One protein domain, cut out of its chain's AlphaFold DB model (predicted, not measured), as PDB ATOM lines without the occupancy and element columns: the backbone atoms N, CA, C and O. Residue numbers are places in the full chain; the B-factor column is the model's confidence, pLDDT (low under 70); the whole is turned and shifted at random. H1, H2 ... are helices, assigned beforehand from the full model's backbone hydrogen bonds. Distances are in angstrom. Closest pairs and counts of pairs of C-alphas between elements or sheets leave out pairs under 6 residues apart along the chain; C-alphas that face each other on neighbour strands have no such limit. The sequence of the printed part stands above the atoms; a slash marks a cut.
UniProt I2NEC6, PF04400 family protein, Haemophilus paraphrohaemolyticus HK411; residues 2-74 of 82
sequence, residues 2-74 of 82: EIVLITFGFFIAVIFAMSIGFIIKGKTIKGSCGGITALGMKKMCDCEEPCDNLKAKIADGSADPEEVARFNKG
ATOM      1  N   GLU A   2      86.762 141.874 121.131       84.19
ATOM      2  CA  GLU A   2      87.554 140.804 121.775       84.19
ATOM      3  C   GLU A   2      88.615 140.171 120.856       84.19
ATOM      4  O   GLU A   2      89.773 140.038 121.238       84.19
ATOM      5  N   ILE A   3      88.264 139.874 119.602       91.25
ATOM      6  CA  ILE A   3      89.190 139.274 118.620       91.25
ATOM      7  C   ILE A   3      90.392 140.191 118.331       91.25
ATOM      8  O   ILE A   3      91.508 139.719 118.124       91.25
ATOM      9  N   VAL A   4      90.185 141.510 118.359       91.06
ATOM     10  CA  VAL A   4      91.247 142.503 118.124       91.06
ATOM     11  C   VAL A   4      92.269 142.472 119.258       91.06
ATOM     12  O   VAL A   4      93.468 142.471 119.002       91.06
ATOM     13  N   LEU A   5      91.814 142.371 120.508       92.44
ATOM     14  CA  LEU A   5      92.706 142.276 121.667       92.44
ATOM     15  C   LEU A   5      93.487 140.955 121.681       92.44
ATOM     16  O   LEU A   5      94.682 140.954 121.965       92.44
ATOM     17  N   ILE A   6      92.839 139.844 121.317       94.44
ATOM     18  CA  ILE A   6      93.481 138.523 121.257       94.44
ATOM     19  C   ILE A   6      94.550 138.477 120.158       94.44
ATOM     20  O   ILE A   6      95.674 138.041 120.399       94.44
ATOM     21  N   THR A   7      94.228 138.953 118.954       93.75
ATOM     22  CA  THR A   7      95.174 138.973 117.825       93.75
ATOM     23  C   THR A   7      96.348 139.915 118.079       93.75
ATOM     24  O   THR A   7      97.493 139.549 117.811       93.75
ATOM     25  N   PHE A   8      96.097 141.086 118.668       94.75
ATOM     26  CA  PHE A   8      97.146 142.021 119.072       94.75
ATOM     27  C   PHE A   8      98.079 141.415 120.133       94.75
ATOM     28  O   PHE A   8      99.301 141.462 119.987       94.75
ATOM     29  N   GLY A   9      97.515 140.767 121.158       95.62
ATOM     30  CA  GLY A   9      98.291 140.061 122.180       95.62
ATOM     31  C   GLY A   9      99.131 138.916 121.607       95.62
ATOM     32  O   GLY A   9     100.298 138.766 121.971       95.62
ATOM     33  N   PHE A  10      98.582 138.151 120.659       96.00
ATOM     34  CA  PHE A  10      99.306 137.075 119.981       96.00
ATOM     35  C   PHE A  10     100.517 137.597 119.194       96.00
ATOM     36  O   PHE A  10     101.612 137.048 119.312       96.00
ATOM     37  N   PHE A  11     100.357 138.692 118.447       95.62
ATOM     38  CA  PHE A  11     101.466 139.308 117.713       95.62
ATOM     39  C   PHE A  11     102.595 139.768 118.641       95.62
ATOM     40  O   PHE A  11     103.764 139.500 118.361       95.62
ATOM     41  N   ILE A  12     102.258 140.402 119.769       96.19
ATOM     42  CA  ILE A  12     103.255 140.801 120.769       96.19
ATOM     43  C   ILE A  12     103.979 139.573 121.328       96.19
ATOM     44  O   ILE A  12     105.210 139.567 121.384       96.19
ATOM     45  N   ALA A  13     103.251 138.511 121.680       95.69
ATOM     46  CA  ALA A  13     103.853 137.284 122.196       95.69
ATOM     47  C   ALA A  13     104.869 136.670 121.212       95.69
ATOM     48  O   ALA A  13     105.960 136.268 121.618       95.69
ATOM     49  N   VAL A  14     104.555 136.659 119.911       95.56
ATOM     50  CA  VAL A  14     105.462 136.162 118.863       95.56
ATOM     51  C   VAL A  14     106.725 137.025 118.744       95.56
ATOM     52  O   VAL A  14     107.830 136.483 118.681       95.56
ATOM     53  N   ILE A  15     106.599 138.357 118.766       94.06
ATOM     54  CA  ILE A  15     107.749 139.281 118.700       94.06
ATOM     55  C   ILE A  15     108.674 139.093 119.910       94.06
ATOM     56  O   ILE A  15     109.901 139.052 119.762       94.06
ATOM     57  N   PHE A  16     108.100 138.929 121.103       94.19
ATOM     58  CA  PHE A  16     108.864 138.645 122.318       94.19
ATOM     59  C   PHE A  16     109.596 137.306 122.221       94.19
ATOM     60  O   PHE A  16     110.790 137.244 122.513       94.19
ATOM     61  N   ALA A  17     108.927 136.254 121.742       92.00
ATOM     62  CA  ALA A  17     109.551 134.950 121.539       92.00
ATOM     63  C   ALA A  17     110.730 135.015 120.550       92.00
ATOM     64  O   ALA A  17     111.788 134.436 120.806       92.00
ATOM     65  N   MET A  18     110.591 135.769 119.452       88.06
ATOM     66  CA  MET A  18     111.682 135.992 118.496       88.06
ATOM     67  C   MET A  18     112.854 136.759 119.116       88.06
ATOM     68  O   MET A  18     114.007 136.358 118.941       88.06
ATOM     69  N   SER A  19     112.571 137.820 119.873       89.62
ATOM     70  CA  SER A  19     113.584 138.642 120.548       89.62
ATOM     71  C   SER A  19     114.377 137.835 121.576       89.62
ATOM     72  O   SER A  19     115.607 137.858 121.578       89.62
ATOM     73  N   ILE A  20     113.685 137.047 122.403       89.12
ATOM     74  CA  ILE A  20     114.312 136.152 123.383       89.12
ATOM     75  C   ILE A  20     115.174 135.105 122.666       89.12
ATOM     76  O   ILE A  20     116.321 134.877 123.049       89.12
ATOM     77  N   GLY A  21     114.669 134.514 121.580       83.50
ATOM     78  CA  GLY A  21     115.431 133.571 120.762       83.50
ATOM     79  C   GLY A  21     116.697 134.179 120.144       83.50
ATOM     80  O   GLY A  21     117.707 133.484 120.017       83.50
ATOM     81  N   PHE A  22     116.669 135.466 119.789       80.12
ATOM     82  CA  PHE A  22     117.829 136.197 119.279       80.12
ATOM     83  C   PHE A  22     118.888 136.424 120.368       80.12
ATOM     84  O   PHE A  22     120.065 136.142 120.141       80.12
ATOM     85  N   ILE A  23     118.460 136.836 121.567       82.44
ATOM     86  CA  ILE A  23     119.343 137.052 122.724       82.44
ATOM     87  C   ILE A  23     120.016 135.737 123.145       82.44
ATOM     88  O   ILE A  23     121.234 135.700 123.303       82.44
ATOM     89  N   ILE A  24     119.257 134.640 123.253       79.81
ATOM     90  CA  ILE A  24     119.796 133.327 123.655       79.81
ATOM     91  C   ILE A  24     120.777 132.779 122.616       79.81
ATOM     92  O   ILE A  24     121.788 132.179 122.972       79.81
ATOM     93  N   LYS A  25     120.508 132.974 121.317       68.44
ATOM     94  CA  LYS A  25     121.422 132.497 120.270       68.44
ATOM     95  C   LYS A  25     122.752 133.243 120.264       68.44
ATOM     96  O   LYS A  25     123.682 132.713 119.659       68.44
ATOM     97  N   GLY A  26     122.841 134.438 120.863       62.31
ATOM     98  CA  GLY A  26     124.072 135.234 120.951       62.31
ATOM     99  C   GLY A  26     124.744 135.491 119.597       62.31
ATOM    100  O   GLY A  26     125.905 135.887 119.534       62.31
ATOM    101  N   LYS A  27     124.041 135.216 118.492       56.69
ATOM    102  CA  LYS A  27     124.575 135.358 117.148       56.69
ATOM    103  C   LYS A  27     124.458 136.829 116.824       56.69
ATOM    104  O   LYS A  27     123.361 137.317 116.559       56.69
ATOM    105  N   THR A  28     125.601 137.513 116.838       59.00
ATOM    106  CA  THR A  28     125.767 138.786 116.140       59.00
ATOM    107  C   THR A  28     125.107 138.644 114.777       59.00
ATOM    108  O   THR A  28     125.282 137.609 114.120       59.00
ATOM    109  N   ILE A  29     124.272 139.620 114.386       61.25
ATOM    110  CA  ILE A  29     123.696 139.616 113.042       61.25
ATOM    111  C   ILE A  29     124.885 139.496 112.109       61.25
ATOM    112  O   ILE A  29     125.733 140.383 112.032       61.25
ATOM    113  N   LYS A  30     124.979 138.321 111.494       56.19
ATOM    114  CA  LYS A  30     125.959 137.995 110.484       56.19
ATOM    115  C   LYS A  30     125.757 139.064 109.420       56.19
ATOM    116  O   LYS A  30     124.769 139.002 108.697       56.19
ATOM    117  N   GLY A  31     126.626 140.077 109.415       56.00
ATOM    118  CA  GLY A  31     126.607 141.148 108.422       56.00
ATOM    119  C   GLY A  31     126.778 140.568 107.018       56.00
ATOM    120  O   GLY A  31     126.815 139.349 106.858       56.00
ATOM    121  N   SER A  32     126.946 141.419 106.008       57.94
ATOM    122  CA  SER A  32     127.003 141.033 104.582       57.94
ATOM    123  C   SER A  32     127.830 139.762 104.265       57.94
ATOM    124  O   SER A  32     127.500 139.019 103.349       57.94
ATOM    125  N   CYS A  33     128.848 139.449 105.076       54.34
ATOM    126  CA  CYS A  33     129.726 138.281 104.958       54.34
ATOM    127  C   CYS A  33     129.461 137.098 105.906       54.34
ATOM    128  O   CYS A  33     129.964 135.996 105.686       54.34
ATOM    129  N   GLY A  34     128.679 137.270 106.971       56.28
ATOM    130  CA  GLY A  34     128.567 136.257 108.022       56.28
ATOM    131  C   GLY A  34     127.758 135.014 107.616       56.28
ATOM    132  O   GLY A  34     127.884 133.961 108.251       56.28
ATOM    133  N   GLY A  35     126.934 135.107 106.567       56.72
ATOM    134  CA  GLY A  35     126.210 133.971 105.978       56.72
ATOM    135  C   GLY A  35     127.028 133.187 104.946       56.72
ATOM    136  O   GLY A  35     126.889 131.971 104.846       56.72
ATOM    137  N   ILE A  36     127.931 133.870 104.240       59.72
ATOM    138  CA  ILE A  36     128.664 133.345 103.081       59.72
ATOM    139  C   ILE A  36     129.817 132.417 103.508       59.72
ATOM    140  O   ILE A  36     130.138 131.457 102.811       59.72
ATOM    141  N   THR A  37     130.376 132.603 104.709       57.09
ATOM    142  CA  THR A  37     131.411 131.714 105.271       57.09
ATOM    143  C   THR A  37     130.927 130.271 105.464       57.09
ATOM    144  O   THR A  37     131.718 129.340 105.345       57.09
ATOM    145  N   ALA A  38     129.628 130.065 105.716       58.94
ATOM    146  CA  ALA A  38     129.042 128.723 105.820       58.94
ATOM    147  C   ALA A  38     128.896 128.024 104.452       58.94
ATOM    148  O   ALA A  38     128.692 126.816 104.408       58.94
ATOM    149  N   LEU A  39     129.023 128.781 103.356       58.56
ATOM    150  CA  LEU A  39     128.959 128.314 101.969       58.56
ATOM    151  C   LEU A  39     130.356 128.195 101.324       58.56
ATOM    152  O   LEU A  39     130.460 128.009 100.118       58.56
ATOM    153  N   GLY A  40     131.440 128.324 102.103       54.75
ATOM    154  CA  GLY A  40     132.815 128.126 101.622       54.75
ATOM    155  C   GLY A  40     133.366 129.228 100.706       54.75
ATOM    156  O   GLY A  40     134.528 129.165 100.310       54.75
ATOM    157  N   MET A  41     132.592 130.274 100.405       53.38
ATOM    158  CA  MET A  41     133.027 131.380  99.548       53.38
ATOM    159  C   MET A  41     133.799 132.430 100.361       53.38
ATOM    160  O   MET A  41     133.257 133.449 100.777       53.38
ATOM    161  N   LYS A  42     135.092 132.185 100.600       53.75
ATOM    162  CA  LYS A  42     135.988 133.162 101.252       53.75
ATOM    163  C   LYS A  42     136.314 134.386 100.380       53.75
ATOM    164  O   LYS A  42     136.659 135.416 100.936       53.75
ATOM    165  N   LYS A  43     136.157 134.307  99.050       50.66
ATOM    166  CA  LYS A  43     136.577 135.373  98.113       50.66
ATOM    167  C   LYS A  43     135.557 136.488  97.839       50.66
ATOM    168  O   LYS A  43     135.935 137.478  97.240       50.66
ATOM    169  N   MET A  44     134.294 136.377  98.271       51.91
ATOM    170  CA  MET A  44     133.321 137.484  98.115       51.91
ATOM    171  C   MET A  44     133.385 138.527  99.241       51.91
ATOM    172  O   MET A  44     132.674 139.525  99.194       51.91
ATOM    173  N   CYS A  45     134.196 138.278 100.269       53.91
ATOM    174  CA  CYS A  45     134.354 139.165 101.421       53.91
ATOM    175  C   CYS A  45     135.647 139.980 101.395       53.91
ATOM    176  O   CYS A  45     135.837 140.822 102.269       53.91
ATOM    177  N   ASP A  46     136.496 139.756 100.391       59.28
ATOM    178  CA  ASP A  46     137.531 140.702  99.987       59.28
ATOM    179  C   ASP A  46     136.869 141.734  99.073       59.28
ATOM    180  O   ASP A  46     136.867 141.616  97.848       59.28
ATOM    181  N   CYS A  47     136.191 142.703  99.687       59.44
ATOM    182  CA  CYS A  47     135.696 143.858  98.953       59.44
ATOM    183  C   CYS A  47     136.903 144.633  98.410       59.44
ATOM    184  O   CYS A  47     137.758 145.058  99.183       59.44
ATOM    185  N   GLU A  48     136.946 144.836  97.093       60.16
ATOM    186  CA  GLU A  48     137.994 145.610  96.408       60.16
ATOM    187  C   GLU A  48     138.058 147.065  96.912       60.16
ATOM    188  O   GLU A  48     139.118 147.686  96.921       60.16
ATOM    189  N   GLU A  49     136.933 147.576  97.427       61.34
ATOM    190  CA  GLU A  49     136.853 148.859  98.120       61.34
ATOM    191  C   GLU A  49     136.599 148.713  99.631       61.34
ATOM    192  O   GLU A  49     135.780 147.889 100.056       61.34
ATOM    193  N   PRO A  50     137.229 149.572 100.460       68.62
ATOM    194  CA  PRO A  50     136.991 149.584 101.896       68.62
ATOM    195  C   PRO A  50     135.547 149.998 102.209       68.62
ATOM    196  O   PRO A  50     135.004 150.929 101.613       68.62
ATOM    197  N   CYS A  51     134.933 149.333 103.188       71.25
ATOM    198  CA  CYS A  51     133.600 149.682 103.680       71.25
ATOM    199  C   CYS A  51     133.546 151.135 104.186       71.25
ATOM    200  O   CYS A  51     134.532 151.656 104.711       71.25
ATOM    201  N   ASP A  52     132.365 151.755 104.137       75.31
ATOM    202  CA  ASP A  52     132.163 153.167 104.510       75.31
ATOM    203  C   ASP A  52     132.665 153.511 105.920       75.31
ATOM    204  O   ASP A  52     133.185 154.596 106.165       75.31
ATOM    205  N   ASN A  53     132.578 152.555 106.846       73.12
ATOM    206  CA  ASN A  53     133.070 152.710 108.214       73.12
ATOM    207  C   ASN A  53     134.600 152.883 108.274       73.12
ATOM    208  O   ASN A  53     135.105 153.676 109.062       73.12
ATOM    209  N   LEU A  54     135.338 152.162 107.425       73.81
ATOM    210  CA  LEU A  54     136.787 152.299 107.313       73.81
ATOM    211  C   LEU A  54     137.157 153.569 106.541       73.81
ATOM    212  O   LEU A  54     138.056 154.286 106.965       73.81
ATOM    213  N   LYS A  55     136.423 153.907 105.472       77.69
ATOM    214  CA  LYS A  55     136.591 155.185 104.753       77.69
ATOM    215  C   LYS A  55     136.449 156.385 105.703       77.69
ATOM    216  O   LYS A  55     137.279 157.289 105.658       77.69
ATOM    217  N   ALA A  56     135.472 156.354 106.613       80.81
ATOM    218  CA  ALA A  56     135.301 157.375 107.648       80.81
ATOM    219  C   ALA A  56     136.499 157.440 108.614       80.81
ATOM    220  O   ALA A  56     137.045 158.513 108.834       80.81
ATOM    221  N   LYS A  57     136.990 156.296 109.112       81.06
ATOM    222  CA  LYS A  57     138.185 156.259 109.979       81.06
ATOM    223  C   LYS A  57     139.452 156.761 109.283       81.06
ATOM    224  O   LYS A  57     140.300 157.371 109.929       81.06
ATOM    225  N   ILE A  58     139.586 156.501 107.980       81.88
ATOM    226  CA  ILE A  58     140.696 157.006 107.159       81.88
ATOM    227  C   ILE A  58     140.602 158.530 107.043       81.88
ATOM    228  O   ILE A  58     141.610 159.209 107.224       81.88
ATOM    229  N   ALA A  59     139.403 159.067 106.793       83.25
ATOM    230  CA  ALA A  59     139.164 160.508 106.734       83.25
ATOM    231  C   ALA A  59     139.408 161.202 108.088       83.25
ATOM    232  O   ALA A  59     139.991 162.283 108.124       83.25
ATOM    233  N   ASP A  60     139.038 160.547 109.190       85.31
ATOM    234  CA  ASP A  60     139.234 161.041 110.558       85.31
ATOM    235  C   ASP A  60     140.670 160.833 111.084       85.31
ATOM    236  O   ASP A  60     140.973 161.195 112.221       85.31
ATOM    237  N   GLY A  61     141.566 160.221 110.298       80.69
ATOM    238  CA  GLY A  61     142.959 159.958 110.686       80.69
ATOM    239  C   GLY A  61     143.126 158.953 111.835       80.69
ATOM    240  O   GLY A  61     144.217 158.826 112.387       80.69
ATOM    241  N   SER A  62     142.057 158.240 112.197       80.31
ATOM    242  CA  SER A  62     142.017 157.244 113.278       80.31
ATOM    243  C   SER A  62     142.079 155.801 112.767       80.31
ATOM    244  O   SER A  62     141.930 154.858 113.543       80.31
ATOM    245  N   ALA A  63     142.273 155.614 111.460       77.06
ATOM    246  CA  ALA A  63     142.405 154.296 110.863       77.06
ATOM    247  C   ALA A  63     143.737 153.638 111.236       77.06
ATOM    248  O   ALA A  63     144.807 154.235 111.105       77.06
ATOM    249  N   ASP A  64     143.660 152.368 111.624       79.25
ATOM    250  CA  ASP A  64     144.835 151.538 111.840       79.25
ATOM    251  C   ASP A  64     145.644 151.396 110.537       79.25
ATOM    252  O   ASP A  64     145.097 150.978 109.510       79.25
ATOM    253  N   PRO A  65     146.955 151.691 110.552       74.81
ATOM    254  CA  PRO A  65     147.781 151.705 109.347       74.81
ATOM    255  C   PRO A  65     147.867 150.337 108.652       74.81
ATOM    256  O   PRO A  65     147.963 150.285 107.427       74.81
ATOM    257  N   GLU A  66     147.759 149.226 109.390       69.81
ATOM    258  CA  GLU A  66     147.660 147.875 108.811       69.81
ATOM    259  C   GLU A  66     146.345 147.645 108.051       69.81
ATOM    260  O   GLU A  66     146.318 146.948 107.034       69.81
ATOM    261  N   GLU A  67     145.242 148.238 108.518       70.50
ATOM    262  CA  GLU A  67     143.938 148.129 107.867       70.50
ATOM    263  C   GLU A  67     143.843 148.989 106.612       70.50
ATOM    264  O   GLU A  67     143.148 148.619 105.678       70.50
ATOM    265  N   VAL A  68     144.595 150.080 106.529       73.62
ATOM    266  CA  VAL A  68     144.701 150.874 105.298       73.62
ATOM    267  C   VAL A  68     145.686 150.231 104.313       73.62
ATOM    268  O   VAL A  68     145.450 150.211 103.103       73.62
ATOM    269  N   ALA A  69     146.773 149.635 104.815       71.81
ATOM    270  CA  ALA A  69     147.798 148.998 103.989       71.81
ATOM    271  C   ALA A  69     147.292 147.770 103.213       71.81
ATOM    272  O   ALA A  69     147.783 147.521 102.111       71.81
ATOM    273  N   ARG A  70     146.302 147.028 103.739       67.06
ATOM    274  CA  ARG A  70     145.717 145.868 103.035       67.06
ATOM    275  C   ARG A  70     144.955 146.254 101.758       67.06
ATOM    276  O   ARG A  70     144.955 145.480 100.814       67.06
ATOM    277  N   PHE A  71     144.388 147.463 101.691       68.81
ATOM    278  CA  PHE A  71     143.697 147.962 100.490       68.81
ATOM    279  C   PHE A  71     144.650 148.677  99.519       68.81
ATOM    280  O   PHE A  71     144.442 148.641  98.312       68.81
ATOM    281  N   ASN A  72     145.744 149.267 100.020       65.12
ATOM    282  CA  ASN A  72     146.770 149.903  99.180       65.12
ATOM    283  C   ASN A  72     147.706 148.908  98.476       65.12
ATOM    284  O   ASN A  72     148.404 149.294  97.538       65.12
ATOM    285  N   LYS A  73     147.766 147.646  98.920       57.69
ATOM    286  CA  LYS A  73     148.665 146.642  98.332       57.69
ATOM    287  C   LYS A  73     148.187 146.049  97.010       57.69
ATOM    288  O   LYS A  73     148.989 145.362  96.386       57.69
ATOM    289  N   GLY A  74     146.953 146.325  96.576       57.50
ATOM    290  CA  GLY A  74     146.434 145.862  95.287       57.50
ATOM    291  C   GLY A  74     146.783 144.402  95.001       57.50
ATOM    292  O   GLY A  74     147.357 144.129  93.954       57.50
TER     293      GLY A  74
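AT A GLANCE: This is residues 2 to 74 of the 82 residues of the protein "PF04400 family protein" of Haemophilus paraphrohaemolyticus HK411 (UniProt I2NEC6). One long helix, H1, sticks out as a free arm from a loose body made of winding chain and three short helices. In that body the four-residue H2 sits alone on a looping stretch, and a long unnamed link leads from it to H3 and H4, two short helices set steeply to each other at the end far from H1. The printed part has 73 residues with four named helices, in the order H1, H2, H3, H4, and no named strand; the class is all helix. The whole is extended, with a radius of gyration of the C-alphas of 20.6 A, and its C-alphas span 65 by 33 by 20 A, an elongated outline to which the arm adds much of the length.

IN THESE COORDINATES: H1, the longest helix, covers residues 2 to 25 and is 34.9 A long from its first C-alpha, at (87.554, 140.804, 121.775), to its last, at (121.422, 132.497, 120.270). H2 covers residues 36 to 39 and measures 5.2 A. H3 covers residues 52 to 59 and H4 residues 65 to 72, each 10.4 A from first to last C-alpha. H3 begins with C-alpha 52 at (132.163, 153.167, 104.510), and H4 ends with C-alpha 72 at (146.770, 149.903, 99.180).

HOW THE PARTS SIT: H1 touches no helix, and residues 2 to 31, of which 2 to 25 belong to H1, stand free. H1 is apart from H2, H3 and H4. H2 is apart from H3 and from H4. H3 and H4 are close but not clearly touching, with 1 pair of C-alphas within 8 A, those of Ile 58 and Val 68, 7.6 A apart. Their lines stand at a steep tilt of 69 degrees, only just short of about perpendicular, and they run opposite ways. In H1 and H3 every O i to N i+4 pair is within hydrogen-bond range; in H4 3 of 4 are, and H2 is too short for such a pair.

THE WHOLE: The two C-alphas farthest apart are those of Glu 2 and Lys 73, 65.7 A. Without the residues that stand free, the body has 43 residues and spans 36 by 19 by 14 A. The printed part has no cut. The link from H2 to H3, residues 40 to 51, is long; that from H1 to H2 is short but not tight, and that from H3 to H4 is tight. The mean pLDDT of the printed part is 73.6, and 32 residues are under 70: residues 25 to 50, residue 66 and residues 70 to 74.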